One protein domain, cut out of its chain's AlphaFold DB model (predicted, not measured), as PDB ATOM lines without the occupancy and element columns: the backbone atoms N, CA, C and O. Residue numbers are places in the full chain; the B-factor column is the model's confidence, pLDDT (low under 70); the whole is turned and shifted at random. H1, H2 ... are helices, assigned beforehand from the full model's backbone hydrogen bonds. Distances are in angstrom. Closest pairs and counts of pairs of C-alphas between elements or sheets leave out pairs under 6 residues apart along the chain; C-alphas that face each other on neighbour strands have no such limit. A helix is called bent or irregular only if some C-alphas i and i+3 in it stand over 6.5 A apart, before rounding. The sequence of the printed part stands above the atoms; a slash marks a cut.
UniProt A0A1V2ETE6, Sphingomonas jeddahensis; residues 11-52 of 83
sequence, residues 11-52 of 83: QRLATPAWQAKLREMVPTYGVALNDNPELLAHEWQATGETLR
ATOM      1  N   GLN A  11      43.611 -33.859  66.359       87.62
ATOM      2  CA  GLN A  11      43.836 -34.947  67.317       87.62
ATOM      3  C   GLN A  11      43.659 -36.334  66.689       87.62
ATOM      4  O   GLN A  11      44.426 -37.248  66.971       87.62
ATOM      5  N   ARG A  12      42.677 -36.494  65.794       83.12
ATOM      6  CA  ARG A  12      42.434 -37.766  65.096       83.12
ATOM      7  C   ARG A  12      43.476 -38.005  64.013       83.12
ATOM      8  O   ARG A  12      43.968 -39.120  63.878       83.12
ATOM      9  N   LEU A  13      43.851 -36.955  63.288       85.38
ATOM     10  CA  LEU A  13      44.842 -37.020  62.218       85.38
ATOM     11  C   LEU A  13      46.257 -37.303  62.742       85.38
ATOM     12  O   LEU A  13      47.074 -37.844  62.004       85.38
ATOM     13  N   ALA A  14      46.542 -36.974  64.005       84.94
ATOM     14  CA  ALA A  14      47.788 -37.330  64.679       84.94
ATOM     15  C   ALA A  14      47.876 -38.819  65.058       84.94
ATOM     16  O   ALA A  14      48.960 -39.302  65.376       84.94
ATOM     17  N   THR A  15      46.765 -39.567  65.016       91.19
ATOM     18  CA  THR A  15      46.792 -40.994  65.353       91.19
ATOM     19  C   THR A  15      47.417 -41.826  64.225       91.19
ATOM     20  O   THR A  15      47.167 -41.563  63.043       91.19
ATOM     21  N   PRO A  16      48.194 -42.874  64.560       88.56
ATOM     22  CA  PRO A  16      48.855 -43.721  63.567       88.56
ATOM     23  C   PRO A  16      47.857 -44.438  62.649       88.56
ATOM     24  O   PRO A  16      48.113 -44.575  61.456       88.56
ATOM     25  N   ALA A  17      46.685 -44.818  63.167       90.31
ATOM     26  CA  ALA A  17      45.631 -45.444  62.373       90.31
ATOM     27  C   ALA A  17      45.135 -44.527  61.242       90.31
ATOM     28  O   ALA A  17      44.977 -44.957  60.100       90.31
ATOM     29  N   TRP A  18      44.937 -43.240  61.532       90.62
ATOM     30  CA  TRP A  18      44.476 -42.270  60.534       90.62
ATOM     31  C   TRP A  18      45.561 -41.946  59.504       90.62
ATOM     32  O   TRP A  18      45.285 -41.824  58.314       90.62
ATOM     33  N   GLN A  19      46.812 -41.857  59.954       87.81
ATOM     34  CA  GLN A  19      47.987 -41.682  59.101       87.81
ATOM     35  C   GLN A  19      48.201 -42.858  58.140       87.81
ATOM     36  O   GLN A  19      48.589 -42.634  56.991       87.81
ATOM     37  N   ALA A  20      47.943 -44.086  58.595       90.94
ATOM     38  CA  ALA A  20      47.966 -45.280  57.759       90.94
ATOM     39  C   ALA A  20      46.835 -45.239  56.726       90.94
ATOM     40  O   ALA A  20      47.093 -45.374  55.532       90.94
ATOM     41  N   LYS A  21      45.602 -44.939  57.156       89.81
ATOM     42  CA  LYS A  21      44.448 -44.884  56.249       89.81
ATOM     43  C   LYS A  21      44.586 -43.802  55.177       89.81
ATOM     44  O   LYS A  21      44.212 -44.015  54.030       89.81
ATOM     45  N   LEU A  22      45.156 -42.651  55.530       89.00
ATOM     46  CA  LEU A  22      45.461 -41.597  54.564       89.00
ATOM     47  C   LEU A  22      46.476 -42.030  53.513       89.00
ATOM     48  O   LEU A  22      46.291 -41.690  52.353       89.00
ATOM     49  N   ARG A  23      47.526 -42.756  53.906       88.50
ATOM     50  CA  ARG A  23      48.535 -43.265  52.966       88.50
ATOM     51  C   ARG A  23      47.988 -44.384  52.084       88.50
ATOM     52  O   ARG A  23      48.392 -44.485  50.939       88.50
ATOM     53  N   GLU A  24      47.048 -45.178  52.592       89.50
ATOM     54  CA  GLU A  24      46.324 -46.171  51.792       89.50
ATOM     55  C   GLU A  24      45.481 -45.500  50.694       89.50
ATOM     56  O   GLU A  24      45.500 -45.935  49.550       89.50
ATOM     57  N   MET A  25      44.762 -44.421  51.029       87.00
ATOM     58  CA  MET A  25      43.899 -43.717  50.070       87.00
ATOM     59  C   MET A  25      44.668 -42.767  49.143       87.00
ATOM     60  O   MET A  25      44.284 -42.580  47.994       87.00
ATOM     61  N   VAL A  26      45.715 -42.119  49.654       87.00
ATOM     62  CA  VAL A  26      46.551 -41.157  48.930       87.00
ATOM     63  C   VAL A  26      48.015 -41.539  49.177       87.00
ATOM     64  O   VAL A  26      48.612 -41.069  50.152       87.00
ATOM     65  N   PRO A  27      48.615 -42.373  48.306       84.69
ATOM     66  CA  PRO A  27      49.976 -42.894  48.481       84.69
ATOM     67  C   PRO A  27      51.026 -41.795  48.656       84.69
ATOM     68  O   PRO A  27      51.967 -41.922  49.435       84.69
ATOM     69  N   THR A  28      50.810 -40.661  47.993       83.62
ATOM     70  CA  THR A  28      51.701 -39.496  48.002       83.62
ATOM     71  C   THR A  28      51.363 -38.465  49.075       83.62
ATOM     72  O   THR A  28      51.809 -37.316  49.025       83.62
ATOM     73  N   TYR A  29      50.587 -38.852  50.091       84.75
ATOM     74  CA  TYR A  29      50.234 -37.957  51.182       84.75
ATOM     75  C   TYR A  29      51.475 -37.396  51.893       84.75
ATOM     76  O   TYR A  29      52.246 -38.121  52.520       84.75
ATOM     77  N   GLY A  30      51.621 -36.070  51.847       78.88
ATOM     78  CA  GLY A  30      52.739 -35.348  52.461       78.88
ATOM     79  C   GLY A  30      53.882 -35.014  51.502       78.88
ATOM     80  O   GLY A  30      54.768 -34.263  51.896       78.88
ATOM     81  N   VAL A  31      53.837 -35.495  50.257       81.62
ATOM     82  CA  VAL A  31      54.802 -35.145  49.211       81.62
ATOM     83  C   VAL A  31      54.242 -34.014  48.354       81.62
ATOM     84  O   VAL A  31      53.103 -34.064  47.887       81.62
ATOM     85  N   ALA A  32      55.046 -32.974  48.139       79.88
ATOM     86  CA  ALA A  32      54.734 -31.949  47.157       79.88
ATOM     87  C   ALA A  32      55.070 -32.485  45.755       79.88
ATOM     88  O   ALA A  32      56.220 -32.465  45.320       79.88
ATOM     89  N   LEU A  33      54.056 -32.996  45.051       80.31
ATOM     90  CA  LEU A  33      54.213 -33.511  43.682       80.31
ATOM     91  C   LEU A  33      54.631 -32.427  42.679       80.31
ATOM     92  O   LEU A  33      55.294 -32.728  41.695       80.31
ATOM     93  N   ASN A  34      54.297 -31.163  42.948       76.75
ATOM     94  CA  ASN A  34      54.675 -30.047  42.079       76.75
ATOM     95  C   ASN A  34      56.191 -29.822  42.008       76.75
ATOM     96  O   ASN A  34      56.666 -29.302  41.008       76.75
ATOM     97  N   ASP A  35      56.943 -30.210  43.041       80.00
ATOM     98  CA  ASP A  35      58.406 -30.105  43.057       80.00
ATOM     99  C   ASP A  35      59.085 -31.313  42.382       80.00
ATOM    100  O   ASP A  35      60.293 -31.303  42.166       80.00
ATOM    101  N   ASN A  36      58.320 -32.358  42.040       82.19
ATOM    102  CA  ASN A  36      58.823 -33.621  41.499       82.19
ATOM    103  C   ASN A  36      58.036 -34.009  40.234       82.19
ATOM    104  O   ASN A  36      57.139 -34.856  40.304       82.19
ATOM    105  N   PRO A  37      58.353 -33.414  39.070       81.81
ATOM    106  CA  PRO A  37      57.600 -33.641  37.835       81.81
ATOM    107  C   PRO A  37      57.618 -35.107  37.376       81.81
ATOM    108  O   PRO A  37      56.618 -35.589  36.849       81.81
ATOM    109  N   GLU A  38      58.708 -35.837  37.624       83.19
ATOM    110  CA  GLU A  38      58.798 -37.271  37.310       83.19
ATOM    111  C   GLU A  38      57.838 -38.107  38.165       83.19
ATOM    112  O   GLU A  38      57.087 -38.928  37.638       83.19
ATOM    113  N   LEU A  39      57.811 -37.854  39.479       84.50
ATOM    114  CA  LEU A  39      56.905 -38.543  40.397       84.50
ATOM    115  C   LEU A  39      55.447 -38.221  40.059       84.50
ATOM    116  O   LEU A  39      54.606 -39.110  40.043       84.50
ATOM    117  N   LEU A  40      55.144 -36.967  39.727       85.88
ATOM    118  CA  LEU A  40      53.810 -36.590  39.280       85.88
ATOM    119  C   LEU A  40      53.390 -37.344  38.015       85.88
ATOM    120  O   LEU A  40      52.262 -37.826  37.958       85.88
ATOM    121  N   ALA A  41      54.265 -37.438  37.010       85.62
ATOM    122  CA  ALA A  41      53.960 -38.160  35.781       85.62
ATOM    123  C   ALA A  41      53.686 -39.644  36.064       85.62
ATOM    124  O   ALA A  41      52.698 -40.180  35.563       85.62
ATOM    125  N   HIS A  42      54.500 -40.278  36.915       86.88
ATOM    126  CA  HIS A  42      54.292 -41.660  37.347       86.88
ATOM    127  C   HIS A  42      52.929 -41.858  38.026       86.88
ATOM    128  O   HIS A  42      52.135 -42.693  37.594       86.88
ATOM    129  N   GLU A  43      52.620 -41.055  39.046       87.50
ATOM    130  CA  GLU A  43      51.356 -41.166  39.782       87.50
ATOM    131  C   GLU A  43      50.142 -40.847  38.904       87.50
ATOM    132  O   GLU A  43      49.081 -41.458  39.055       87.50
ATOM    133  N   TRP A  44      50.290 -39.914  37.959       87.38
ATOM    134  CA  TRP A  44      49.244 -39.581  37.000       87.38
ATOM    135  C   TRP A  44      48.948 -40.750  36.064       87.38
ATOM    136  O   TRP A  44      47.782 -41.079  35.860       87.38
ATOM    137  N   GLN A  45      49.985 -41.410  35.537       86.50
ATOM    138  CA  GLN A  45      49.818 -42.614  34.721       86.50
ATOM    139  C   GLN A  45      49.197 -43.751  35.537       86.50
ATOM    140  O   GLN A  45      48.212 -44.334  35.104       86.50
ATOM    141  N   ALA A  46      49.687 -44.013  36.754       87.38
ATOM    142  CA  ALA A  46      49.141 -45.058  37.624       87.38
ATOM    143  C   ALA A  46      47.655 -44.826  37.963       87.38
ATOM    144  O   ALA A  46      46.841 -45.756  37.940       87.38
ATOM    145  N   THR A  47      47.280 -43.573  38.233       86.94
ATOM    146  CA  THR A  47      45.884 -43.181  38.468       86.94
ATOM    147  C   THR A  47      45.054 -43.293  37.187       86.94
ATOM    148  O   THR A  47      43.925 -43.777  37.231       86.94
ATOM    149  N   GLY A  48      45.616 -42.887  36.045       89.12
ATOM    150  CA  GLY A  48      44.995 -43.002  34.727       89.12
ATOM    151  C   GLY A  48      44.679 -44.449  34.364       89.12
ATOM    152  O   GLY A  48      43.541 -44.749  34.024       89.12
ATOM    153  N   GLU A  49      45.627 -45.365  34.548       88.38
ATOM    154  CA  GLU A  49      45.432 -46.800  34.315       88.38
ATOM    155  C   GLU A  49      44.359 -47.385  35.241       88.38
ATOM    156  O   GLU A  49      43.432 -48.061  34.789       88.38
ATOM    157  N   THR A  50      44.428 -47.064  36.537       87.50
ATOM    158  CA  THR A  50      43.477 -47.567  37.542       87.50
ATOM    159  C   THR A  50      42.050 -47.103  37.254       87.50
ATOM    160  O   THR A  50      41.099 -47.875  37.382       87.50
ATOM    161  N   LEU A  51      41.890 -45.843  36.843       90.31
ATOM    162  CA  LEU A  51      40.592 -45.244  36.535       90.31
ATOM    163  C   LEU A  51      40.187 -45.405  35.061       90.31
ATOM    164  O   LEU A  51      39.103 -44.961  34.684       90.31
ATOM    165  N   ARG A  52      41.034 -46.035  34.235       88.69
ATOM    166  CA  ARG A  52      40.893 -46.141  32.771       88.69
ATOM    167  C   ARG A  52      40.654 -44.788  32.091       88.69
ATOM    168  O   ARG A  52      39.789 -44.648  31.227       88.69
TER     169      ARG A  52
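AT A GLANCE: This is residues 11 to 52 of the 83 residues of a protein of Sphingomonas jeddahensis (UniProt A0A1V2ETE6). Two separate helices are set crosswise: H2, the longer, stands like the bar of a T, and H1 points toward its side without reaching it. A long looping link, residues 26 to 36, spans the space between them, and the far end of H2 with the last residue, 44 to 52, stands free. The printed part has 42 residues with two named helices, H1 then H2 along the chain, and no named strand; the class is all helix. The whole is loose, with a radius of gyration of the C-alphas of 12.5 A, and flat, spanning 33 by 25 by 9 A.

HOW THE PARTS SIT: The longest helix is H2, residues 37 to 51. The other helix, H1, residues 16 to 25, is apart from it: no C-alpha of the one is within 8 A of the other. The N-to-C direction of H2 has its largest component along x, -0.82, and that of H1 along z, -0.99. In H1 and H2 every O i to N i+4 pair is within hydrogen-bond range.

IN THESE COORDINATES: H2 runs from Pro 37, C-alpha at (57.600, -33.641, 37.835), to Leu 51, C-alpha at (40.592, -45.244, 36.535), 20.6 A from first to last C-alpha. H1 runs from Pro 16, C-alpha at (48.855, -43.721, 63.567), to Met 25, 14.4 A. Residues 11 to 13 and 33 to 35 are helical runs too short for a name. Neither named helix is bent.

THE WHOLE: The two C-alphas farthest apart, those of Gln 11 and Arg 52, are 36.4 A apart. Without residues 44 to 52 the body has 33 residues and spans 32 by 15 by 8 A. The link from H1 to H2, 11 residues, is long. The printed part has no cut. The mean pLDDT of the printed part is 86.0, and no printed residue is under 70.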